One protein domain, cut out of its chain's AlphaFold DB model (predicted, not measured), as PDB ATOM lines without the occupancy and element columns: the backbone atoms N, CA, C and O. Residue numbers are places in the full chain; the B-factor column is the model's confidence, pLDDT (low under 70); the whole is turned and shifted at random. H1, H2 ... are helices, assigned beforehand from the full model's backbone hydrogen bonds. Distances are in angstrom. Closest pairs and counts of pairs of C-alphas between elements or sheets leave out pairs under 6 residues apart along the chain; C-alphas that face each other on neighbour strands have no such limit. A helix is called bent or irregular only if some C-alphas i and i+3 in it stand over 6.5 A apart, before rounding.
ATOM      1  N   TYR A   4     141.678 316.686 177.766       86.44
ATOM      2  CA  TYR A   4     142.498 316.519 178.962       86.44
ATOM      3  C   TYR A   4     142.119 317.486 180.094       86.44
ATOM      4  O   TYR A   4     142.016 317.058 181.245       86.44
ATOM      5  N   SER A   5     141.872 318.772 179.803       88.00
ATOM      6  CA  SER A   5     141.534 319.753 180.847       88.00
ATOM      7  C   SER A   5     140.209 319.414 181.526       88.00
ATOM      8  O   SER A   5     140.103 319.482 182.751       88.00
ATOM      9  N   VAL A   6     139.220 318.992 180.735       87.06
ATOM     10  CA  VAL A   6     137.901 318.600 181.242       87.06
ATOM     11  C   VAL A   6     137.992 317.295 182.041       87.06
ATOM     12  O   VAL A   6     137.476 317.219 183.158       87.06
ATOM     13  N   TYR A   7     138.731 316.300 181.540       87.56
ATOM     14  CA  TYR A   7     138.995 315.052 182.264       87.56
ATOM     15  C   TYR A   7     139.684 315.299 183.618       87.56
ATOM     16  O   TYR A   7     139.233 314.810 184.659       87.56
ATOM     17  N   LYS A   8     140.746 316.116 183.638       89.81
ATOM     18  CA  LYS A   8     141.474 316.488 184.862       89.81
ATOM     19  C   LYS A   8     140.568 317.210 185.859       89.81
ATOM     20  O   LYS A   8     140.618 316.918 187.056       89.81
ATOM     21  N   TRP A   9     139.723 318.124 185.381       91.56
ATOM     22  CA  TRP A   9     138.746 318.824 186.216       91.56
ATOM     23  C   TRP A   9     137.752 317.852 186.867       91.56
ATOM     24  O   TRP A   9     137.569 317.890 188.087       91.56
ATOM     25  N   LEU A  10     137.192 316.923 186.086       89.94
ATOM     26  CA  LEU A  10     136.250 315.908 186.561       89.94
ATOM     27  C   LEU A  10     136.879 315.007 187.633       89.94
ATOM     28  O   LEU A  10     136.294 314.787 188.699       89.94
ATOM     29  N   ARG A  11     138.122 314.559 187.414       89.06
ATOM     30  CA  ARG A  11     138.886 313.788 188.406       89.06
ATOM     31  C   ARG A  11     139.149 314.580 189.682       89.06
ATOM     32  O   ARG A  11     138.948 314.042 190.771       89.06
ATOM     33  N   LYS A  12     139.547 315.852 189.575       92.50
ATOM     34  CA  LYS A  12     139.790 316.727 190.734       92.50
ATOM     35  C   LYS A  12     138.522 316.896 191.575       92.50
ATOM     36  O   LYS A  12     138.579 316.741 192.792       92.50
ATOM     37  N   LYS A  13     137.373 317.148 190.938       92.94
ATOM     38  CA  LYS A  13     136.077 317.274 191.625       92.94
ATOM     39  C   LYS A  13     135.646 315.964 192.290       92.94
ATOM     40  O   LYS A  13     135.227 315.993 193.444       92.94
ATOM     41  N   ARG A  14     135.824 314.815 191.624       91.00
ATOM     42  CA  ARG A  14     135.539 313.492 192.208       91.00
ATOM     43  C   ARG A  14     136.418 313.201 193.425       91.00
ATOM     44  O   ARG A  14     135.901 312.762 194.448       91.00
ATOM     45  N   ARG A  15     137.731 313.449 193.331       90.88
ATOM     46  CA  ARG A  15     138.668 313.272 194.455       90.88
ATOM     47  C   ARG A  15     138.296 314.175 195.628       90.88
ATOM     48  O   ARG A  15     138.251 313.680 196.744       90.88
ATOM     49  N   LYS A  16     137.949 315.443 195.367       95.12
ATOM     50  CA  LYS A  16     137.471 316.370 196.400       95.12
ATOM     51  C   LYS A  16     136.221 315.831 197.104       95.12
ATOM     52  O   LYS A  16     136.255 315.665 198.310       95.12
ATOM     53  N   LYS A  17     135.185 315.431 196.356       93.19
ATOM     54  CA  LYS A  17     133.956 314.862 196.943       93.19
ATOM     55  C   LYS A  17     134.230 313.618 197.794       93.19
ATOM     56  O   LYS A  17     133.667 313.480 198.870       93.19
ATOM     57  N   LYS A  18     135.097 312.712 197.328       92.44
ATOM     58  CA  LYS A  18     135.498 311.536 198.114       92.44
ATOM     59  C   LYS A  18     136.240 311.921 199.387       92.44
ATOM     60  O   LYS A  18     135.969 311.350 200.432       92.44
ATOM     61  N   PHE A  19     137.176 312.858 199.285       93.25
ATOM     62  CA  PHE A  19     137.930 313.347 200.431       93.25
ATOM     63  C   PHE A  19     137.012 314.014 201.458       93.25
ATOM     64  O   PHE A  19     137.142 313.731 202.641       93.25
ATOM     65  N   ASP A  20     136.044 314.815 201.012       94.56
ATOM     66  CA  ASP A  20     135.058 315.453 201.887       94.56
ATOM     67  C   ASP A  20     134.221 314.401 202.643       94.56
ATOM     68  O   ASP A  20     134.041 314.523 203.852       94.56
ATOM     69  N   LEU A  21     133.796 313.319 201.973       91.06
ATOM     70  CA  LEU A  21     133.099 312.195 202.618       91.06
ATOM     71  C   LEU A  21     133.995 311.440 203.610       91.06
ATOM     72  O   LEU A  21     133.580 311.198 204.737       91.06
ATOM     73  N   TYR A  22     135.237 311.114 203.234       91.75
ATOM     74  CA  TYR A  22     136.188 310.485 204.160       91.75
ATOM     75  C   TYR A  22     136.466 311.367 205.375       91.75
ATOM     76  O   TYR A  22     136.547 310.851 206.481       91.75
ATOM     77  N   LYS A  23     136.585 312.683 205.183       91.69
ATOM     78  CA  LYS A  23     136.790 313.646 206.264       91.69
ATOM     79  C   LYS A  23     135.596 313.666 207.219       91.69
ATOM     80  O   LYS A  23     135.797 313.635 208.427       91.69
ATOM     81  N   GLN A  24     134.369 313.679 206.693       89.69
ATOM     82  CA  GLN A  24     133.152 313.600 207.509       89.69
ATOM     83  C   GLN A  24     133.102 312.309 208.326       89.69
ATOM     84  O   GLN A  24     132.878 312.358 209.530       89.69
ATOM     85  N   THR A  25     133.369 311.164 207.694       88.69
ATOM     86  CA  THR A  25     133.386 309.879 208.399       88.69
ATOM     87  C   THR A  25     134.518 309.817 209.425       88.69
ATOM     88  O   THR A  25     134.291 309.386 210.546       88.69
ATOM     89  N   TYR A  26     135.712 310.318 209.105       87.81
ATOM     90  CA  TYR A  26     136.836 310.378 210.042       87.81
ATOM     91  C   TYR A  26     136.497 311.187 211.300       87.81
ATOM     92  O   TYR A  26     136.725 310.704 212.403       87.81
ATOM     93  N   HIS A  27     135.878 312.364 211.151       87.12
ATOM     94  CA  HIS A  27     135.443 313.181 212.292       87.12
ATOM     95  C   HIS A  27     134.340 312.533 213.142       87.12
ATOM     96  O   HIS A  27     134.165 312.933 214.285       87.12
ATOM     97  N   MET A  28     133.605 311.554 212.608       85.50
ATOM     98  CA  MET A  28     132.600 310.804 213.367       85.50
ATOM     99  C   MET A  28     133.223 309.731 214.275       85.50
ATOM    100  O   MET A  28     132.590 309.316 215.238       85.50
ATOM    101  N   ILE A  29     134.427 309.249 213.955       83.62
ATOM    102  CA  ILE A  29     135.006 308.043 214.573       83.62
ATOM    103  C   ILE A  29     136.260 308.358 215.378       83.62
ATOM    104  O   ILE A  29     136.553 307.690 216.364       83.62
ATOM    105  N   VAL A  30     137.064 309.302 214.895       84.12
ATOM    106  CA  VAL A  30     138.432 309.468 215.364       84.12
ATOM    107  C   VAL A  30     138.524 310.630 216.334       84.12
ATOM    108  O   VAL A  30     138.545 311.796 215.938       84.12
ATOM    109  N   ASP A  31     138.662 310.275 217.607       88.56
ATOM    110  CA  ASP A  31     138.992 311.216 218.666       88.56
ATOM    111  C   ASP A  31     140.492 311.557 218.663       88.56
ATOM    112  O   ASP A  31     141.329 310.683 218.403       88.56
ATOM    113  N   ARG A  63     169.874 283.819 198.730       61.66
ATOM    114  CA  ARG A  63     168.734 283.274 197.954       61.66
ATOM    115  C   ARG A  63     168.431 284.025 196.655       61.66
ATOM    116  O   ARG A  63     167.589 283.573 195.877       61.66
ATOM    117  N   GLY A  64     169.127 285.127 196.376       62.56
ATOM    118  CA  GLY A  64     168.977 285.880 195.125       62.56
ATOM    119  C   GLY A  64     169.199 285.024 193.868       62.56
ATOM    120  O   GLY A  64     168.484 285.187 192.880       62.56
ATOM    121  N   THR A  65     170.107 284.043 193.933       64.62
ATOM    122  CA  THR A  65     170.386 283.080 192.851       64.62
ATOM    123  C   THR A  65     169.248 282.084 192.626       64.62
ATOM    124  O   THR A  65     168.984 281.704 191.489       64.62
ATOM    125  N   PHE A  66     168.528 281.701 193.684       69.38
ATOM    126  CA  PHE A  66     167.370 280.811 193.597       69.38
ATOM    127  C   PHE A  66     166.148 281.518 192.999       69.38
ATOM    128  O   PHE A  66     165.402 280.924 192.228       69.38
ATOM    129  N   ILE A  67     165.936 282.794 193.333       73.19
ATOM    130  CA  ILE A  67     164.745 283.553 192.917       73.19
ATOM    131  C   ILE A  67     164.900 284.132 191.499       73.19
ATOM    132  O   ILE A  67     163.909 284.282 190.781       73.19
ATOM    133  N   GLY A  68     166.130 284.435 191.070       73.62
ATOM    134  CA  GLY A  68     166.438 285.015 189.755       73.62
ATOM    135  C   GLY A  68     165.750 284.314 188.569       73.62
ATOM    136  O   GLY A  68     165.023 284.981 187.831       73.62
ATOM    137  N   PRO A  69     165.875 282.982 188.406       78.44
ATOM    138  CA  PRO A  69     165.268 282.245 187.293       78.44
ATOM    139  C   PRO A  69     163.735 282.320 187.241       78.44
ATOM    140  O   PRO A  69     163.144 282.266 186.162       78.44
ATOM    141  N   TYR A  70     163.066 282.500 188.384       84.50
ATOM    142  CA  TYR A  70     161.604 282.597 188.437       84.50
ATOM    143  C   TYR A  70     161.064 283.933 187.914       84.50
ATOM    144  O   TYR A  70     159.860 284.055 187.689       84.50
ATOM    145  N   ALA A  71     161.919 284.922 187.646       85.69
ATOM    146  CA  ALA A  71     161.504 286.186 187.041       85.69
ATOM    147  C   ALA A  71     160.792 285.987 185.694       85.69
ATOM    148  O   ALA A  71     159.816 286.676 185.393       85.69
ATOM    149  N   PHE A  72     161.235 285.003 184.901       88.69
ATOM    150  CA  PHE A  72     160.631 284.669 183.608       88.69
ATOM    151  C   PHE A  72     159.173 284.200 183.734       88.69
ATOM    152  O   PHE A  72     158.425 284.236 182.760       88.69
ATOM    153  N   PHE A  73     158.728 283.832 184.939       89.75
ATOM    154  CA  PHE A  73     157.339 283.489 185.230       89.75
ATOM    155  C   PHE A  73     156.411 284.719 185.262       89.75
ATOM    156  O   PHE A  73     155.206 284.592 185.035       89.75
ATOM    157  N   LEU A  74     156.948 285.925 185.511       90.31
ATOM    158  CA  LEU A  74     156.158 287.146 185.716       90.31
ATOM    159  C   LEU A  74     155.176 287.459 184.576       90.31
ATOM    160  O   LEU A  74     154.007 287.710 184.874       90.31
ATOM    161  N   PRO A  75     155.564 287.428 183.285       91.75
ATOM    162  CA  PRO A  75     154.635 287.731 182.198       91.75
ATOM    163  C   PRO A  75     153.480 286.727 182.108       91.75
ATOM    164  O   PRO A  75     152.349 287.118 181.817       91.75
ATOM    165  N   PHE A  76     153.730 285.453 182.416       92.19
ATOM    166  CA  PHE A  76     152.680 284.437 182.449       92.19
ATOM    167  C   PHE A  76     151.720 284.678 183.613       92.19
ATOM    168  O   PHE A  76     150.508 284.731 183.407       92.19
ATOM    169  N   LEU A  77     152.250 284.928 184.814       91.62
ATOM    170  CA  LEU A  77     151.450 285.256 185.996       91.62
ATOM    171  C   LEU A  77     150.620 286.532 185.787       91.62
ATOM    172  O   LEU A  77     149.468 286.615 186.217       91.62
ATOM    173  N   ALA A  78     151.159 287.513 185.069       92.00
ATOM    174  CA  ALA A  78     150.463 288.741 184.706       92.00
ATOM    175  C   ALA A  78     149.265 288.491 183.765       92.00
ATOM    176  O   ALA A  78     148.219 289.124 183.922       92.00
ATOM    177  N   ILE A  79     149.371 287.540 182.829       93.06
ATOM    178  CA  ILE A  79     148.255 287.125 181.960       93.06
ATOM    179  C   ILE A  79     147.249 286.257 182.723       93.06
ATOM    180  O   ILE A  79     146.041 286.462 182.588       93.06
ATOM    181  N   ILE A  80     147.721 285.329 183.557       92.81
ATOM    182  CA  ILE A  80     146.867 284.498 184.411       92.81
ATOM    183  C   ILE A  80     146.028 285.399 185.323       92.81
ATOM    184  O   ILE A  80     144.799 285.316 185.315       92.81
ATOM    185  N   SER A  81     146.663 286.328 186.037       92.88
ATOM    186  CA  SER A  81     145.964 287.297 186.887       92.88
ATOM    187  C   SER A  81     145.012 288.190 186.086       92.88
ATOM    188  O   SER A  81     143.871 288.373 186.512       92.88
ATOM    189  N   ALA A  82     145.398 288.671 184.898       92.50
ATOM    190  CA  ALA A  82     144.499 289.414 184.010       92.50
ATOM    191  C   ALA A  82     143.262 288.593 183.617       92.50
ATOM    192  O   ALA A  82     142.145 289.104 183.627       92.50
ATOM    193  N   SER A  83     143.434 287.308 183.305       92.06
ATOM    194  CA  SER A  83     142.334 286.431 182.901       92.06
ATOM    195  C   SER A  83     141.351 286.176 184.048       92.06
ATOM    196  O   SER A  83     140.143 286.324 183.853       92.06
ATOM    197  N   VAL A  84     141.850 285.917 185.261       91.25
ATOM    198  CA  VAL A  84     141.025 285.725 186.462       91.25
ATOM    199  C   VAL A  84     140.299 287.018 186.835       91.25
ATOM    200  O   VAL A  84     139.084 287.022 187.033       91.25
ATOM    201  N   THR A  85     141.009 288.145 186.867       90.25
ATOM    202  CA  THR A  85     140.418 289.445 187.226       90.25
ATOM    203  C   THR A  85     139.436 289.958 186.172       90.25
ATOM    204  O   THR A  85     138.451 290.604 186.527       90.25
ATOM    205  N   SER A  86     139.602 289.595 184.893       90.75
ATOM    206  CA  SER A  86     138.676 289.971 183.810       90.75
ATOM    207  C   SER A  86     137.256 289.415 183.979       90.75
ATOM    208  O   SER A  86     136.320 289.832 183.286       90.75
ATOM    209  N   PHE A  87     137.048 288.445 184.871       86.62
ATOM    210  CA  PHE A  87     135.710 287.964 185.194       86.62
ATOM    211  C   PHE A  87     134.906 288.974 186.013       86.62
ATOM    212  O   PHE A  87     133.685 289.061 185.837       86.62
ATOM    213  N   THR A  88     135.585 289.731 186.872       84.25
ATOM    214  CA  THR A  88     134.969 290.627 187.853       84.25
ATOM    215  C   THR A  88     135.165 292.098 187.517       84.25
ATOM    216  O   THR A  88     134.240 292.874 187.727       84.25
ATOM    217  N   ASP A  89     136.324 292.481 186.980       86.94
ATOM    218  CA  ASP A  89     136.731 293.878 186.808       86.94
ATOM    219  C   ASP A  89     137.299 294.117 185.390       86.94
ATOM    220  O   ASP A  89     138.150 293.339 184.942       86.94
ATOM    221  N   PRO A  90     136.865 295.173 184.670       88.12
ATOM    222  CA  PRO A  90     137.456 295.580 183.391       88.12
ATOM    223  C   PRO A  90     138.900 296.097 183.484       88.12
ATOM    224  O   PRO A  90     139.561 296.250 182.459       88.12
ATOM    225  N   GLY A  91     139.403 296.429 184.672       87.19
ATOM    226  CA  GLY A  91     140.757 296.939 184.885       87.19
ATOM    227  C   GLY A  91     140.880 298.446 184.643       87.19
ATOM    228  O   GLY A  91     141.504 299.144 185.449       87.19
ATOM    229  N   LEU A  92     140.264 298.988 183.589       90.94
ATOM    230  CA  LEU A  92     140.165 300.436 183.370       90.94
ATOM    231  C   LEU A  92     138.852 300.980 183.941       90.94
ATOM    232  O   LEU A  92     137.761 300.594 183.523       90.94
ATOM    233  N   ARG A  93     138.971 301.931 184.878       87.94
ATOM    234  CA  ARG A  93     137.841 302.546 185.592       87.94
ATOM    235  C   ARG A  93     137.156 303.633 184.760       87.94
ATOM    236  O   ARG A  93     137.291 304.823 185.057       87.94
ATOM    237  N   PHE A  94     136.453 303.205 183.718       89.31
ATOM    238  CA  PHE A  94     135.570 304.030 182.897       89.31
ATOM    239  C   PHE A  94     134.155 304.024 183.500       89.31
ATOM    240  O   PHE A  94     133.499 302.985 183.514       89.31
ATOM    241  N   THR A  95     133.722 305.160 184.042       90.44
ATOM    242  CA  THR A  95     132.453 305.361 184.770       90.44
ATOM    243  C   THR A  95     131.407 306.054 183.900       90.44
ATOM    244  O   THR A  95     131.702 306.545 182.804       90.44
ATOM    245  N   SER A  96     130.178 306.148 184.406       89.19
ATOM    246  CA  SER A  96     129.069 306.852 183.749       89.19
ATOM    247  C   SER A  96     129.413 308.303 183.411       89.19
ATOM    248  O   SER A  96     129.031 308.794 182.349       89.19
ATOM    249  N   SER A  97     130.194 308.982 184.258       87.06
ATOM    250  CA  SER A  97     130.582 310.374 184.019       87.06
ATOM    251  C   SER A  97     131.508 310.527 182.807       87.06
ATOM    252  O   SER A  97     131.361 311.488 182.057       87.06
ATOM    253  N   GLU A  98     132.454 309.600 182.583       89.12
ATOM    254  CA  GLU A  98     133.302 309.652 181.381       89.12
ATOM    255  C   GLU A  98     132.530 309.208 180.129       89.12
ATOM    256  O   GLU A  98     132.797 309.718 179.040       89.12
ATOM    257  N   LEU A  99     131.520 308.335 180.264       87.69
ATOM    258  CA  LEU A  99     130.607 308.044 179.155       87.69
ATOM    259  C   LEU A  99     129.787 309.281 178.773       87.69
ATOM    260  O   LEU A  99     129.706 309.609 177.592       87.69
ATOM    261  N   GLN A 100     129.214 309.991 179.745       87.44
ATOM    262  CA  GLN A 100     128.466 311.225 179.491       87.44
ATOM    263  C   GLN A 100     129.343 312.283 178.822       87.44
ATOM    264  O   GLN A 100     128.928 312.913 177.851       87.44
ATOM    265  N   LEU A 101     130.599 312.393 179.262       85.69
ATOM    266  CA  LEU A 101     131.581 313.259 178.624       85.69
ATOM    267  C   LEU A 101     131.869 312.870 177.172       85.69
ATOM    268  O   LEU A 101     132.283 313.705 176.381       85.69
ATOM    269  N   SER A 102     131.661 311.604 176.818       85.25
ATOM    270  CA  SER A 102     131.878 311.119 175.459       85.25
ATOM    271  C   SER A 102     130.743 311.409 174.485       85.25
ATOM    272  O   SER A 102     130.932 311.239 173.285       85.25
ATOM    273  N   PHE A 103     129.565 311.792 174.989       84.69
ATOM    274  CA  PHE A 103     128.469 312.290 174.152       84.69
ATOM    275  C   PHE A 103     128.675 313.759 173.752       84.69
ATOM    276  O   PHE A 103     128.042 314.239 172.820       84.69
ATOM    277  N   LEU A 104     129.577 314.460 174.440       84.62
ATOM    278  CA  LEU A 104     130.084 315.786 174.081       84.62
ATOM    279  C   LEU A 104     131.172 315.655 172.985       84.62
ATOM    280  O   LEU A 104     131.518 314.529 172.623       84.62
ATOM    281  N   PRO A 105     131.775 316.746 172.458       85.56
ATOM    282  CA  PRO A 105     132.815 316.672 171.410       85.56
ATOM    283  C   PRO A 105     134.149 316.014 171.841       85.56
ATOM    284  O   PRO A 105     135.203 316.262 171.254       85.56
ATOM    285  N   HIS A 106     134.143 315.162 172.868       85.88
ATOM    286  CA  HIS A 106     135.308 314.471 173.398       85.88
ATOM    287  C   HIS A 106     135.286 312.982 173.033       85.88
ATOM    288  O   HIS A 106     134.403 312.221 173.416       85.88
ATOM    289  N   SER A 107     136.320 312.528 172.326       85.25
ATOM    290  CA  SER A 107     136.422 311.129 171.899       85.25
ATOM    291  C   SER A 107     136.700 310.164 173.060       85.25
ATOM    292  O   SER A 107     137.601 310.372 173.880       85.25
ATOM    293  N   ARG A 108     135.973 309.035 173.063       86.44
ATOM    294  CA  ARG A 108     136.146 307.910 174.005       86.44
ATOM    295  C   ARG A 108     137.562 307.345 174.000       86.44
ATOM    296  O   ARG A 108     138.085 307.008 175.058       86.44
ATOM    297  N   LYS A 109     138.185 307.251 172.817       87.19
ATOM    298  CA  LYS A 109     139.524 306.662 172.656       87.19
ATOM    299  C   LYS A 109     140.561 307.446 173.459       87.19
ATOM    300  O   LYS A 109     141.308 306.851 174.220       87.19
ATOM    301  N   TRP A 110     140.533 308.774 173.360       87.31
ATOM    302  CA  TRP A 110     141.450 309.642 174.100       87.31
ATOM    303  C   TRP A 110     141.257 309.538 175.614       87.31
ATOM    304  O   TRP A 110     142.237 309.437 176.348       87.31
ATOM    305  N   MET A 111     140.009 309.487 176.090       88.06
ATOM    306  CA  MET A 111     139.732 309.296 177.519       88.06
ATOM    307  C   MET A 111     140.236 307.948 178.043       88.06
ATOM    308  O   MET A 111     140.821 307.899 179.123       88.06
ATOM    309  N   LEU A 112     140.060 306.870 177.274       89.12
ATOM    310  CA  LEU A 112     140.621 305.563 177.617       89.12
ATOM    311  C   LEU A 112     142.150 305.586 177.665       89.12
ATOM    312  O   LEU A 112     142.725 305.048 178.608       89.12
ATOM    313  N   THR A 113     142.810 306.238 176.705       89.81
ATOM    314  CA  THR A 113     144.271 306.376 176.709       89.81
ATOM    315  C   THR A 113     144.751 307.126 177.949       89.81
ATOM    316  O   THR A 113     145.694 306.687 178.602       89.81
ATOM    317  N   TYR A 114     144.077 308.211 178.343       90.31
ATOM    318  CA  TYR A 114     144.426 308.931 179.571       90.31
ATOM    319  C   TYR A 114     144.200 308.095 180.833       90.31
ATOM    320  O   TYR A 114     145.027 308.143 181.739       90.31
ATOM    321  N   LEU A 115     143.128 307.298 180.892       90.38
ATOM    322  CA  LEU A 115     142.880 306.363 181.996       90.38
ATOM    323  C   LEU A 115     143.962 305.284 182.087       90.38
ATOM    324  O   LEU A 115     144.430 304.967 183.181       90.38
ATOM    325  N   PHE A 116     144.357 304.735 180.940       92.44
ATOM    326  CA  PHE A 116     145.425 303.749 180.848       92.44
ATOM    327  C   PHE A 116     146.753 304.344 181.325       92.44
ATOM    328  O   PHE A 116     147.410 303.756 182.180       92.44
ATOM    329  N   LEU A 117     147.119 305.538 180.852       91.62
ATOM    330  CA  LEU A 117     148.339 306.227 181.278       91.62
ATOM    331  C   LEU A 117     148.312 306.595 182.767       91.62
ATOM    332  O   LEU A 117     149.285 306.330 183.459       91.62
ATOM    333  N   GLU A 118     147.202 307.138 183.288       90.75
ATOM    334  CA  GLU A 118     147.060 307.469 184.717       90.75
ATOM    335  C   GLU A 118     147.301 306.231 185.594       90.75
ATOM    336  O   GLU A 118     148.036 306.306 186.580       90.75
ATOM    337  N   LYS A 119     146.721 305.082 185.219       90.62
ATOM    338  CA  LYS A 119     146.879 303.831 185.968       90.62
ATOM    339  C   LYS A 119     148.307 303.288 185.885       90.62
ATOM    340  O   LYS A 119     148.849 302.886 186.909       90.62
ATOM    341  N   ASN A 120     148.921 303.316 184.702       90.81
ATOM    342  CA  ASN A 120     150.305 302.878 184.531       90.81
ATOM    343  C   ASN A 120     151.280 303.767 185.302       90.81
ATOM    344  O   ASN A 120     152.102 303.236 186.030       90.81
ATOM    345  N   ILE A 121     151.153 305.095 185.237       90.88
ATOM    346  CA  ILE A 121     152.014 306.017 185.997       90.88
ATOM    347  C   ILE A 121     151.892 305.764 187.502       90.88
ATOM    348  O   ILE A 121     152.897 305.709 188.204       90.88
ATOM    349  N   PHE A 122     150.672 305.574 188.010       89.94
ATOM    350  CA  PHE A 122     150.479 305.276 189.427       89.94
ATOM    351  C   PHE A 122     151.110 303.937 189.827       89.94
ATOM    352  O   PHE A 122     151.741 303.846 190.876       89.94
ATOM    353  N   GLN A 123     150.997 302.913 188.980       88.38
ATOM    354  CA  GLN A 123     151.660 301.639 189.232       88.38
ATOM    355  C   GLN A 123     153.184 301.760 189.163       88.38
ATOM    356  O   GLN A 123     153.862 301.192 190.008       88.38
ATOM    357  N   LEU A 124     153.721 302.507 188.197       88.19
ATOM    358  CA  LEU A 124     155.154 302.777 188.093       88.19
ATOM    359  C   LEU A 124     155.678 303.390 189.392       88.19
ATOM    360  O   LEU A 124     156.671 302.913 189.925       88.19
ATOM    361  N   LEU A 125     154.963 304.364 189.959       89.94
ATOM    362  CA  LEU A 125     155.314 304.935 191.261       89.94
ATOM    363  C   LEU A 125     155.313 303.880 192.376       89.94
ATOM    364  O   LEU A 125     156.251 303.836 193.164       89.94
ATOM    365  N   ILE A 126     154.312 302.995 192.423       89.12
ATOM    366  CA  ILE A 126     154.278 301.895 193.404       89.12
ATOM    367  C   ILE A 126     155.477 300.959 193.221       89.12
ATOM    368  O   ILE A 126     156.110 300.587 194.206       89.12
ATOM    369  N   ILE A 127     155.799 300.595 191.978       86.94
ATOM    370  CA  ILE A 127     156.910 299.696 191.645       86.94
ATOM    371  C   ILE A 127     158.247 300.294 192.099       86.94
ATOM    372  O   ILE A 127     159.081 299.588 192.663       86.94
ATOM    373  N   MET A 128     158.419 301.602 191.908       84.19
ATOM    374  CA  MET A 128     159.621 302.331 192.313       84.19
ATOM    375  C   MET A 128     159.761 302.465 193.832       84.19
ATOM    376  O   MET A 128     160.880 302.480 194.331       84.19
ATOM    377  N   VAL A 129     158.655 302.574 194.573       86.12
ATOM    378  CA  VAL A 129     158.693 302.764 196.033       86.12
ATOM    379  C   VAL A 129     158.814 301.441 196.788       86.12
ATOM    380  O   VAL A 129     159.445 301.407 197.837       86.12
ATOM    381  N   VAL A 130     158.204 300.360 196.288       84.38
ATOM    382  CA  VAL A 130     158.083 299.103 197.045       84.38
ATOM    383  C   VAL A 130     158.960 297.986 196.451       84.38
ATOM    384  O   VAL A 130     159.974 297.668 197.062       84.38
ATOM    385  N   PRO A 131     158.664 297.396 195.274       82.31
ATOM    386  CA  PRO A 131     159.501 296.351 194.684       82.31
ATOM    387  C   PRO A 131     160.966 296.726 194.485       82.31
ATOM    388  O   PRO A 131     161.822 295.881 194.707       82.31
ATOM    389  N   LEU A 132     161.266 297.954 194.046       82.75
ATOM    390  CA  LEU A 132     162.631 298.335 193.678       82.75
ATOM    391  C   LEU A 132     163.598 298.316 194.882       82.75
ATOM    392  O   LEU A 132     164.601 297.611 194.786       82.75
ATOM    393  N   PRO A 133     163.327 298.991 196.021       82.25
ATOM    394  CA  PRO A 133     164.191 298.884 197.198       82.25
ATOM    395  C   PRO A 133     164.348 297.446 197.694       82.25
ATOM    396  O   PRO A 133     165.455 297.024 198.008       82.25
ATOM    397  N   PHE A 134     163.258 296.670 197.702       79.50
ATOM    398  CA  PHE A 134     163.307 295.260 198.092       79.50
ATOM    399  C   PHE A 134     164.185 294.430 197.148       79.50
ATOM    400  O   PHE A 134     165.005 293.647 197.614       79.50
ATOM    401  N   ALA A 135     164.061 294.614 195.834       79.69
ATOM    402  CA  ALA A 135     164.868 293.894 194.853       79.69
ATOM    403  C   ALA A 135     166.360 294.236 194.972       79.69
ATOM    404  O   ALA A 135     167.190 293.342 194.853       79.69
ATOM    405  N   LEU A 136     166.696 295.502 195.249       79.38
ATOM    406  CA  LEU A 136     168.082 295.947 195.424       79.38
ATOM    407  C   LEU A 136     168.729 295.420 196.710       79.38
ATOM    408  O   LEU A 136     169.934 295.200 196.725       79.38
ATOM    409  N   ILE A 137     167.947 295.225 197.774       77.81
ATOM    410  CA  ILE A 137     168.444 294.673 199.043       77.81
ATOM    411  C   ILE A 137     168.587 293.147 198.961       77.81
ATOM    412  O   ILE A 137     169.502 292.583 199.548       77.81
ATOM    413  N   LEU A 138     167.672 292.469 198.261       75.38
ATOM    414  CA  LEU A 138     167.537 291.009 198.324       75.38
ATOM    415  C   LEU A 138     168.223 290.249 197.183       75.38
ATOM    416  O   LEU A 138     168.337 289.025 197.250       75.38
ATOM    417  N   MET A 139     168.600 290.925 196.096       78.50
ATOM    418  CA  MET A 139     169.048 290.264 194.868       78.50
ATOM    419  C   MET A 139     170.304 290.917 194.296       78.50
ATOM    420  O   MET A 139     170.580 292.090 194.534       78.50
ATOM    421  N   SER A 140     171.044 290.164 193.473       82.25
ATOM    422  CA  SER A 140     172.114 290.748 192.663       82.25
ATOM    423  C   SER A 140     171.549 291.811 191.718       82.25
ATOM    424  O   SER A 140     170.408 291.704 191.262       82.25
ATOM    425  N   TRP A 141     172.365 292.815 191.384       82.88
ATOM    426  CA  TRP A 141     171.976 293.904 190.482       82.88
ATOM    427  C   TRP A 141     171.368 293.396 189.167       82.88
ATOM    428  O   TRP A 141     170.313 293.864 188.745       82.88
ATOM    429  N   GLU A 142     171.977 292.378 188.558       85.38
ATOM    430  CA  GLU A 142     171.498 291.763 187.313       85.38
ATOM    431  C   GLU A 142     170.095 291.159 187.464       85.38
ATOM    432  O   GLU A 142     169.205 291.418 186.651       85.38
ATOM    433  N   SER A 143     169.870 290.402 188.545       84.06
ATOM    434  CA  SER A 143     168.570 289.786 188.828       84.06
ATOM    435  C   SER A 143     167.515 290.841 189.150       84.06
ATOM    436  O   SER A 143     166.384 290.737 188.681       84.06
ATOM    437  N   ALA A 144     167.881 291.881 189.904       85.62
ATOM    438  CA  ALA A 144     166.992 292.986 190.246       85.62
ATOM    439  C   ALA A 144     166.539 293.757 188.995       85.62
ATOM    440  O   ALA A 144     165.345 294.012 188.829       85.62
ATOM    441  N   VAL A 145     167.461 294.069 188.077       87.69
ATOM    442  CA  VAL A 145     167.147 294.728 186.796       87.69
ATOM    443  C   VAL A 145     166.250 293.845 185.926       87.69
ATOM    444  O   VAL A 145     165.285 294.333 185.328       87.69
ATOM    445  N   LEU A 146     166.512 292.538 185.880       88.19
ATOM    446  CA  LEU A 146     165.692 291.590 185.128       88.19
ATOM    447  C   LEU A 146     164.265 291.508 185.697       88.19
ATOM    448  O   LEU A 146     163.294 291.653 184.953       88.19
ATOM    449  N   TRP A 147     164.114 291.361 187.016       88.62
ATOM    450  CA  TRP A 147     162.810 291.386 187.686       88.62
ATOM    451  C   TRP A 147     162.065 292.696 187.431       88.62
ATOM    452  O   TRP A 147     160.894 292.675 187.049       88.62
ATOM    453  N   LEU A 148     162.741 293.836 187.593       89.00
ATOM    454  CA  LEU A 148     162.144 295.152 187.390       89.00
ATOM    455  C   LEU A 148     161.667 295.324 185.944       89.00
ATOM    456  O   LEU A 148     160.523 295.710 185.719       89.00
ATOM    457  N   SER A 149     162.507 295.001 184.958       89.44
ATOM    458  CA  SER A 149     162.166 295.144 183.538       89.44
ATOM    459  C   SER A 149     160.973 294.269 183.134       89.44
ATOM    460  O   SER A 149     160.037 294.757 182.493       89.44
ATOM    461  N   LEU A 150     160.935 293.007 183.578       91.12
ATOM    462  CA  LEU A 150     159.809 292.106 183.321       91.12
ATOM    463  C   LEU A 150     158.536 292.545 184.046       91.12
ATOM    464  O   LEU A 150     157.443 292.421 183.492       91.12
ATOM    465  N   LEU A 151     158.637 293.094 185.255       90.31
ATOM    466  CA  LEU A 151     157.486 293.622 185.989       90.31
ATOM    467  C   LEU A 151     156.924 294.881 185.303       90.31
ATOM    468  O   LEU A 151     155.714 294.987 185.090       90.31
ATOM    469  N   LEU A 152     157.806 295.786 184.868       90.25
ATOM    470  CA  LEU A 152     157.452 297.001 184.131       90.25
ATOM    471  C   LEU A 152     156.760 296.697 182.800       90.25
ATOM    472  O   LEU A 152     155.836 297.413 182.421       90.25
ATOM    473  N   PHE A 153     157.175 295.637 182.103       89.94
ATOM    474  CA  PHE A 153     156.552 295.217 180.848       89.94
ATOM    475  C   PHE A 153     155.266 294.405 181.062       89.94
ATOM    476  O   PHE A 153     154.277 294.579 180.347       89.94
ATOM    477  N   SER A 154     155.246 293.524 182.062       91.69
ATOM    478  CA  SER A 154     154.121 292.616 182.291       91.69
ATOM    479  C   SER A 154     152.870 293.328 182.807       91.69
ATOM    480  O   SER A 154     151.759 292.935 182.456       91.69
ATOM    481  N   TYR A 155     153.010 294.410 183.576       91.00
ATOM    482  CA  TYR A 155     151.867 295.166 184.091       91.00
ATOM    483  C   TYR A 155     151.004 295.864 183.017       91.00
ATOM    484  O   TYR A 155     149.793 295.617 182.991       91.00
ATOM    485  N   PRO A 156     151.546 296.710 182.114       92.00
ATOM    486  CA  PRO A 156     150.746 297.327 181.055       92.00
ATOM    487  C   PRO A 156     150.119 296.268 180.145       92.00
ATOM    488  O   PRO A 156     148.963 296.425 179.742       92.00
ATOM    489  N   LEU A 157     150.839 295.169 179.883       91.25
ATOM    490  CA  LEU A 157     150.310 294.018 179.158       91.25
ATOM    491  C   LEU A 157     149.119 293.395 179.900       91.25
ATOM    492  O   LEU A 157     148.072 293.196 179.294       91.25
ATOM    493  N   SER A 158     149.242 293.149 181.206       93.12
ATOM    494  CA  SER A 158     148.171 292.614 182.057       93.12
ATOM    495  C   SER A 158     146.930 293.499 182.035       93.12
ATOM    496  O   SER A 158     145.832 293.010 181.782       93.12
ATOM    497  N   LEU A 159     147.090 294.814 182.211       92.88
ATOM    498  CA  LEU A 159     145.978 295.764 182.159       92.88
ATOM    499  C   LEU A 159     145.274 295.765 180.805       92.88
ATOM    500  O   LEU A 159     144.044 295.798 180.735       92.88
ATOM    501  N   TRP A 160     146.055 295.754 179.730       91.69
ATOM    502  CA  TRP A 160     145.525 295.740 178.377       91.69
ATOM    503  C   TRP A 160     144.783 294.429 178.082       91.69
ATOM    504  O   TRP A 160     143.658 294.447 177.574       91.69
ATOM    505  N   MET A 161     145.367 293.298 178.483       91.94
ATOM    506  CA  MET A 161     144.769 291.969 178.376       91.94
ATOM    507  C   MET A 161     143.489 291.868 179.200       91.94
ATOM    508  O   MET A 161     142.478 291.403 178.686       91.94
ATOM    509  N   GLN A 162     143.489 292.355 180.441       93.44
ATOM    510  CA  GLN A 162     142.315 292.374 181.311       93.44
ATOM    511  C   GLN A 162     141.167 293.150 180.654       93.44
ATOM    512  O   GLN A 162     140.043 292.648 180.603       93.44
ATOM    513  N   TRP A 163     141.457 294.329 180.093       92.38
ATOM    514  CA  TRP A 163     140.472 295.150 179.387       92.38
ATOM    515  C   TRP A 163     139.868 294.423 178.181       92.38
ATOM    516  O   TRP A 163     138.649 294.403 178.013       92.38
ATOM    517  N   LYS A 164     140.709 293.787 177.357       91.12
ATOM    518  CA  LYS A 164     140.265 293.028 176.179       91.12
ATOM    519  C   LYS A 164     139.498 291.767 176.542       91.12
ATOM    520  O   LYS A 164     138.467 291.486 175.943       91.12
ATOM    521  N   LEU A 165     139.976 291.018 177.527       91.31
ATOM    522  CA  LEU A 165     139.319 289.804 177.987       91.31
ATOM    523  C   LEU A 165     137.981 290.129 178.627       91.31
ATOM    524  O   LEU A 165     137.048 289.360 178.446       91.31
ATOM    525  N   PHE A 166     137.835 291.262 179.322       90.56
ATOM    526  CA  PHE A 166     136.598 291.613 180.014       90.56
ATOM    527  C   PHE A 166     135.365 291.600 179.097       90.56
ATOM    528  O   PHE A 166     134.328 291.062 179.510       90.56
ATOM    529  N   SER A 167     135.494 292.107 177.864       87.31
ATOM    530  CA  SER A 167     134.432 292.078 176.847       87.31
ATOM    531  C   SER A 167     134.156 290.681 176.284       87.31
ATOM    532  O   SER A 167     133.055 290.442 175.798       87.31
ATOM    533  N   MET A 168     135.100 289.744 176.410       88.69
ATOM    534  CA  MET A 168     134.971 288.394 175.865       88.69
ATOM    535  C   MET A 168     134.055 287.479 176.678       88.69
ATOM    536  O   MET A 168     133.811 287.649 177.882       88.69
ATOM    537  N   SER A 169     133.566 286.441 175.995       86.06
ATOM    538  CA  SER A 169     132.797 285.365 176.617       86.06
ATOM    539  C   SER A 169     133.626 284.621 177.676       86.06
ATOM    540  O   SER A 169     134.853 284.533 177.602       86.06
ATOM    541  N   SER A 170     132.951 284.038 178.672       84.25
ATOM    542  CA  SER A 170     133.616 283.297 179.753       84.25
ATOM    543  C   SER A 170     134.453 282.111 179.262       84.25
ATOM    544  O   SER A 170     135.424 281.757 179.922       84.25
ATOM    545  N   VAL A 171     134.111 281.526 178.107       86.50
ATOM    546  CA  VAL A 171     134.863 280.410 177.510       86.50
ATOM    547  C   VAL A 171     136.250 280.874 177.073       86.50
ATOM    548  O   VAL A 171     137.232 280.216 177.392       86.50
ATOM    549  N   TYR A 172     136.348 282.041 176.429       87.94
ATOM    550  CA  TYR A 172     137.635 282.583 175.986       87.94
ATOM    551  C   TYR A 172     138.514 283.037 177.150       87.94
ATOM    552  O   TYR A 172     139.721 282.815 177.146       87.94
ATOM    553  N   LYS A 173     137.912 283.615 178.196       90.31
ATOM    554  CA  LYS A 173     138.636 283.933 179.436       90.31
ATOM    555  C   LYS A 173     139.273 282.680 180.037       90.31
ATOM    556  O   LYS A 173     140.444 282.699 180.401       90.31
ATOM    557  N   MET A 174     138.509 281.585 180.083       89.19
ATOM    558  CA  MET A 174     138.987 280.303 180.594       89.19
ATOM    559  C   MET A 174     140.048 279.673 179.684       89.19
ATOM    560  O   MET A 174     141.030 279.146 180.190       89.19
ATOM    561  N   SER A 175     139.908 279.754 178.357       89.88
ATOM    562  CA  SER A 175     140.922 279.211 177.445       89.88
ATOM    563  C   SER A 175     142.254 279.951 177.568       89.88
ATOM    564  O   SER A 175     143.302 279.315 177.568       89.88
ATOM    565  N   VAL A 176     142.226 281.279 177.723       92.75
ATOM    566  CA  VAL A 176     143.440 282.086 177.935       92.75
ATOM    567  C   VAL A 176     144.086 281.767 179.281       92.75
ATOM    568  O   VAL A 176     145.307 281.620 179.348       92.75
ATOM    569  N   PHE A 177     143.283 281.587 180.333       93.25
ATOM    570  CA  PHE A 177     143.765 281.114 181.630       93.25
ATOM    571  C   PHE A 177     144.453 279.746 181.512       93.25
ATOM    572  O   PHE A 177     145.608 279.608 181.900       93.25
ATOM    573  N   LEU A 178     143.784 278.750 180.921       92.06
ATOM    574  CA  LEU A 178     144.321 277.391 180.795       92.06
ATOM    575  C   LEU A 178     145.586 277.347 179.935       92.06
ATOM    576  O   LEU A 178     146.544 276.673 180.300       92.06
ATOM    577  N   PHE A 179     145.622 278.086 178.826       92.31
ATOM    578  CA  PHE A 179     146.793 278.123 177.953       92.31
ATOM    579  C   PHE A 179     147.991 278.807 178.622       92.31
ATOM    580  O   PHE A 179     149.101 278.285 178.578       92.31
ATOM    581  N   SER A 180     147.780 279.942 179.298       91.88
ATOM    582  CA  SER A 180     148.854 280.618 180.044       91.88
ATOM    583  C   SER A 180     149.343 279.797 181.242       91.88
ATOM    584  O   SER A 180     150.548 279.753 181.494       91.88
ATOM    585  N   ALA A 181     148.450 279.077 181.928       91.81
ATOM    586  CA  ALA A 181     148.810 278.125 182.976       91.81
ATOM    587  C   ALA A 181     149.601 276.925 182.426       91.81
ATOM    588  O   ALA A 181     150.597 276.530 183.024       91.81
ATOM    589  N   ALA A 182     149.226 276.384 181.264       90.12
ATOM    590  CA  ALA A 182     149.970 275.304 180.618       90.12
ATOM    591  C   ALA A 182     151.394 275.744 180.241       90.12
ATOM    592  O   ALA A 182     152.353 275.053 180.575       90.12
ATOM    593  N   LEU A 183     151.551 276.926 179.631       91.56
ATOM    594  CA  LEU A 183     152.873 277.495 179.331       91.56
ATOM    595  C   LEU A 183     153.710 277.721 180.598       91.56
ATOM    596  O   LEU A 183     154.914 277.477 180.594       91.56
ATOM    597  N   SER A 184     153.066 278.137 181.688       90.19
ATOM    598  CA  SER A 184     153.706 278.315 182.995       90.19
ATOM    599  C   SER A 184     154.235 276.998 183.568       90.19
ATOM    600  O   SER A 184     155.339 276.957 184.102       90.19
ATOM    601  N   ILE A 185     153.472 275.909 183.439       88.94
ATOM    602  CA  ILE A 185     153.899 274.572 183.870       88.94
ATOM    603  C   ILE A 185     155.057 274.078 182.999       88.94
ATOM    604  O   ILE A 185     156.033 273.557 183.527       88.94
ATOM    605  N   LEU A 186     154.997 274.288 181.680       90.12
ATOM    606  CA  LEU A 186     156.095 273.932 180.778       90.12
ATOM    607  C   LEU A 186     157.387 274.692 181.118       90.12
ATOM    608  O   LEU A 186     158.462 274.100 181.064       90.12
ATOM    609  N   LEU A 187     157.289 275.960 181.539       88.88
ATOM    610  CA  LEU A 187     158.438 276.720 182.043       88.88
ATOM    611  C   LEU A 187     159.065 276.047 183.274       88.88
ATOM    612  O   LEU A 187     160.283 275.928 183.348       88.88
ATOM    613  N   LEU A 188     158.241 275.569 184.213       87.38
ATOM    614  CA  LEU A 188     158.709 274.857 185.411       87.38
ATOM    615  C   LEU A 188     159.321 273.486 185.090       87.38
ATOM    616  O   LEU A 188     160.215 273.041 185.802       87.38
ATOM    617  N   LEU A 189     158.876 272.840 184.010       88.25
ATOM    618  CA  LEU A 189     159.439 271.583 183.505       88.25
ATOM    619  C   LEU A 189     160.747 271.773 182.714       88.25
ATOM    620  O   LEU A 189     161.294 270.799 182.205       88.25
ATOM    621  N   GLY A 190     161.251 273.006 182.596       86.75
ATOM    622  CA  GLY A 190     162.524 273.297 181.935       86.75
ATOM    623  C   GLY A 190     162.448 273.380 180.409       86.75
ATOM    624  O   GLY A 190     163.476 273.263 179.744       86.75
ATOM    625  N   PHE A 191     161.259 273.591 179.826       89.00
ATOM    626  CA  PHE A 191     161.160 273.848 178.387       89.00
ATOM    627  C   PHE A 191     161.901 275.139 178.002       89.00
ATOM    628  O   PHE A 191     161.901 276.102 178.777       89.00
ATOM    629  N   PRO A 192     162.491 275.216 176.792       90.38
ATOM    630  CA  PRO A 192     163.276 276.380 176.408       90.38
ATOM    631  C   PRO A 192     162.419 277.651 176.397       90.38
ATOM    632  O   PRO A 192     161.409 277.743 175.689       90.38
ATOM    633  N   THR A 193     162.871 278.660 177.144       88.38
ATOM    634  CA  THR A 193     162.193 279.951 177.309       88.38
ATOM    635  C   THR A 193     161.771 280.631 175.996       88.38
ATOM    636  O   THR A 193     160.630 281.104 175.957       88.38
ATOM    637  N   PRO A 194     162.560 280.665 174.893       90.94
ATOM    638  CA  PRO A 194     162.145 281.382 173.684       90.94
ATOM    639  C   PRO A 194     160.875 280.806 173.046       90.94
ATOM    640  O   PRO A 194     160.027 281.571 172.588       90.94
ATOM    641  N   PHE A 195     160.682 279.481 173.065       90.81
ATOM    642  CA  PHE A 195     159.468 278.860 172.521       90.81
ATOM    643  C   PHE A 195     158.227 279.198 173.353       90.81
ATOM    644  O   PHE A 195     157.149 279.414 172.802       90.81
ATOM    645  N   LEU A 196     158.379 279.304 174.674       91.56
ATOM    646  CA  LEU A 196     157.284 279.669 175.575       91.56
ATOM    647  C   LEU A 196     156.865 281.131 175.386       91.56
ATOM    648  O   LEU A 196     155.670 281.427 175.325       91.56
ATOM    649  N   TYR A 197     157.830 282.039 175.218       92.00
ATOM    650  CA  TYR A 197     157.554 283.438 174.881       92.00
ATOM    651  C   TYR A 197     156.946 283.600 173.486       92.00
ATOM    652  O   TYR A 197     156.080 284.455 173.304       92.00
ATOM    653  N   LEU A 198     157.331 282.759 172.522       91.94
ATOM    654  CA  LEU A 198     156.686 282.703 171.212       91.94
ATOM    655  C   LEU A 198     155.228 282.229 171.322       91.94
ATOM    656  O   LEU A 198     154.335 282.837 170.740       91.94
ATOM    657  N   GLY A 199     154.945 281.207 172.133       89.56
ATOM    658  CA  GLY A 199     153.570 280.789 172.420       89.56
ATOM    659  C   GLY A 199     152.736 281.902 173.068       89.56
ATOM    660  O   GLY A 199     151.586 282.137 172.687       89.56
ATOM    661  N   LEU A 200     153.329 282.634 174.013       91.06
ATOM    662  CA  LEU A 200     152.692 283.775 174.672       91.06
ATOM    663  C   LEU A 200     152.441 284.939 173.702       91.06
ATOM    664  O   LEU A 200     151.363 285.534 173.735       91.06
ATOM    665  N   SER A 201     153.387 285.254 172.813       91.00
ATOM    666  CA  SER A 201     153.224 286.326 171.825       91.00
ATOM    667  C   SER A 201     152.140 285.994 170.798       91.00
ATOM    668  O   SER A 201     151.309 286.852 170.498       91.00
ATOM    669  N   VAL A 202     152.063 284.738 170.344       91.75
ATOM    670  CA  VAL A 202     150.973 284.246 169.485       91.75
ATOM    671  C   VAL A 202     149.624 284.412 170.183       91.75
ATOM    672  O   VAL A 202     148.690 284.942 169.583       91.75
ATOM    673  N   LEU A 203     149.515 284.041 171.464       90.75
ATOM    674  CA  LEU A 203     148.282 284.236 172.231       90.75
ATOM    675  C   LEU A 203     147.875 285.716 172.295       90.75
ATOM    676  O   LEU A 203     146.707 286.047 172.071       90.75
ATOM    677  N   VAL A 204     148.825 286.612 172.574       89.12
ATOM    678  CA  VAL A 204     148.563 288.057 172.630       89.12
ATOM    679  C   VAL A 204     148.106 288.572 171.260       89.12
ATOM    680  O   VAL A 204     147.116 289.300 171.186       89.12
ATOM    681  N   LEU A 205     148.746 288.147 170.167       89.56
ATOM    682  CA  LEU A 205     148.363 288.518 168.800       89.56
ATOM    683  C   LEU A 205     146.949 288.055 168.437       89.56
ATOM    684  O   LEU A 205     146.165 288.846 167.907       89.56
ATOM    685  N   VAL A 206     146.585 286.814 168.771       89.06
ATOM    686  CA  VAL A 206     145.231 286.280 168.540       89.06
ATOM    687  C   VAL A 206     144.177 287.146 169.240       89.06
ATOM    688  O   VAL A 206     143.125 287.439 168.666       89.06
ATOM    689  N   ILE A 207     144.466 287.617 170.456       87.31
ATOM    690  CA  ILE A 207     143.569 288.502 171.213       87.31
ATOM    691  C   ILE A 207     143.528 289.918 170.615       87.31
ATOM    692  O   ILE A 207     142.459 290.531 170.599       87.31
ATOM    693  N   ILE A 208     144.648 290.441 170.099       85.25
ATOM    694  CA  ILE A 208     144.712 291.754 169.429       85.25
ATOM    695  C   ILE A 208     143.842 291.780 168.169       85.25
ATOM    696  O   ILE A 208     143.068 292.722 167.978       85.25
ATOM    697  N   ILE A 209     143.982 290.765 167.312       85.94
ATOM    698  CA  ILE A 209     143.308 290.693 166.006       85.94
ATOM    699  C   ILE A 209     141.791 290.598 166.185       85.94
ATOM    700  O   ILE A 209     141.017 291.129 165.383       85.94
ATOM    701  N   ARG A 210     141.354 289.961 167.270       82.88
ATOM    702  CA  ARG A 210     139.944 289.780 167.565       82.88
ATOM    703  C   ARG A 210     139.290 291.105 167.971       82.88
ATOM    704  O   ARG A 210     139.487 291.638 169.065       82.88
ATOM    705  N   LYS A 211     138.458 291.633 167.074       76.62
ATOM    706  CA  LYS A 211     137.603 292.790 167.344       76.62
ATOM    707  C   LYS A 211     136.298 292.299 167.962       76.62
ATOM    708  O   LYS A 211     135.448 291.768 167.261       76.62
ATOM    709  N   GLU A 212     136.152 292.479 169.268       77.31
ATOM    710  CA  GLU A 212     134.856 292.353 169.936       77.31
ATOM    711  C   GLU A 212     134.359 293.725 170.376       77.31
ATOM    712  O   GLU A 212     135.141 294.590 170.789       77.31
ATOM    713  N   GLU A 213     133.051 293.926 170.252       81.06
ATOM    714  CA  GLU A 213     132.393 295.135 170.725       81.06
ATOM    715  C   GLU A 213     132.383 295.156 172.254       81.06
ATOM    716  O   GLU A 213     132.054 294.175 172.922       81.06
ATOM    717  N   VAL A 214     132.782 296.292 172.822       83.69
ATOM    718  CA  VAL A 214     132.818 296.472 174.273       83.69
ATOM    719  C   VAL A 214     131.403 296.755 174.770       83.69
ATOM    720  O   VAL A 214     130.794 297.748 174.372       83.69
ATOM    721  N   ASP A 215     130.904 295.924 175.685       84.50
ATOM    722  CA  ASP A 215     129.661 296.189 176.417       84.50
ATOM    723  C   ASP A 215     129.880 297.328 177.429       84.50
ATOM    724  O   ASP A 215     130.253 297.122 178.589       84.50
ATOM    725  N   TRP A 216     129.680 298.559 176.961       84.44
ATOM    726  CA  TRP A 216     129.869 299.772 177.753       84.44
ATOM    727  C   TRP A 216     128.938 299.851 178.964       84.44
ATOM    728  O   TRP A 216     129.356 300.373 179.995       84.44
ATOM    729  N   GLY A 217     127.717 299.312 178.871       84.56
ATOM    730  CA  GLY A 217     126.772 299.303 179.991       84.56
ATOM    731  C   GLY A 217     127.315 298.481 181.155       84.56
ATOM    732  O   GLY A 217     127.389 298.960 182.286       84.56
ATOM    733  N   ARG A 218     127.819 297.280 180.856       84.12
ATOM    734  CA  ARG A 218     128.466 296.423 181.855       84.12
ATOM    735  C   ARG A 218     129.716 297.064 182.464       84.12
ATOM    736  O   ARG A 218     129.925 296.947 183.672       84.12
ATOM    737  N   VAL A 219     130.563 297.699 181.649       88.38
ATOM    738  CA  VAL A 219     131.789 298.369 182.128       88.38
ATOM    739  C   VAL A 219     131.442 299.475 183.126       88.38
ATOM    740  O   VAL A 219     132.058 299.555 184.187       88.38
ATOM    741  N   ILE A 220     130.439 300.294 182.808       89.06
ATOM    742  CA  ILE A 220     130.020 301.430 183.634       89.06
ATOM    743  C   ILE A 220     129.425 300.963 184.956       89.06
ATOM    744  O   ILE A 220     129.872 301.417 186.002       89.06
TER     745      ILE A 220
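Overview. This is residues 4 to 31 and 63 to 220 of the 449 residues of an uncharacterized protein of Halobacillus litoralis (UniProt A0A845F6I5). Long H6 runs through the core of a loose helical body: H2b and H7 form a three-helix bundle with it, H8 folds back along H7, and H4 comes in slantwise from the other side of H6. Residues 12 to 31, mostly H1, stick out as an arm, while H3 and H9 lie toward the end of the body where H4 begins. The printed part has 186 residues with nine named helices, H1 to H9, and no named strand: an all helix domain, loose, with a radius of gyration of the C-alphas of 19.8 A and spans of 53 by 47 by 30 A.

Arrangement. Begin with H1, residues 4 to 29, whose residues 4 to 7 alone only just touch H4, residues 108 to 129, with 3 pairs of C-alphas within 8 A, the closest Tyr 7 and Met 111 at 7.5 A. H2, residues 64 to 85, was assigned as one helix by its hydrogen bonds but is bent, with C-alphas 72 and 75 at 6.9 A; its arms H2a, residues 64 to 72, and H2b, residues 75 to 85, stand at a steep tilt of 61 degrees. H2a is irregular, C-alphas 66 and 69 being 6.8 A apart. H2b touches H6, residues 141 to 167, closest at the C-alphas of Ala 82 and Gln 162, 4.6 A, and H7, residues 170 to 188, closest at those of Ile 80 and Phe 177, 5.4 A. H3, residues 96 to 103, forms a hairpin with H4. H5, residues 131 to 138, forms one with H6, closest at the C-alphas of Ala 135 and Ala 144, 5.2 A. H7 and H8, residues 193 to 209, are a hairpin at a shallow tilt of 13 degrees, opposite ways, closest at the C-alphas of Leu 183 and Leu 196, 6.2 A. H9, residues 216 to 220, is near H6. Every O i to N i+4 pair is within hydrogen-bond range in H1, H2b, H3, H4, H5, H7, H8 and H9, against 20 of 23 in H6 and 1 of 5 in H2a, which has 2 of 6 O i to N i+3 pairs.

Along the chain. Find C-alpha 4 at (142.498, 316.519, 178.962); from there H1 runs 37.4 A. H4 measures 31.9 A, H7 27.1 A and H8 24.5 A. From C-alpha 141 at (171.976, 293.904, 190.482), H6 runs 40.0 A, with a kink of 26 degrees near residue 157. H9 ends at C-alpha 220, (130.020, 301.430, 183.634).

Size, cuts and confidence. Residues 32 to 62 are not printed, and C-alphas 31 and 63 lie 45.8 A apart across the cut. Of the links printed whole, H2 to H3 and H8 to H9 are short and the others tight. Residues 63 to 66 are under pLDDT 70.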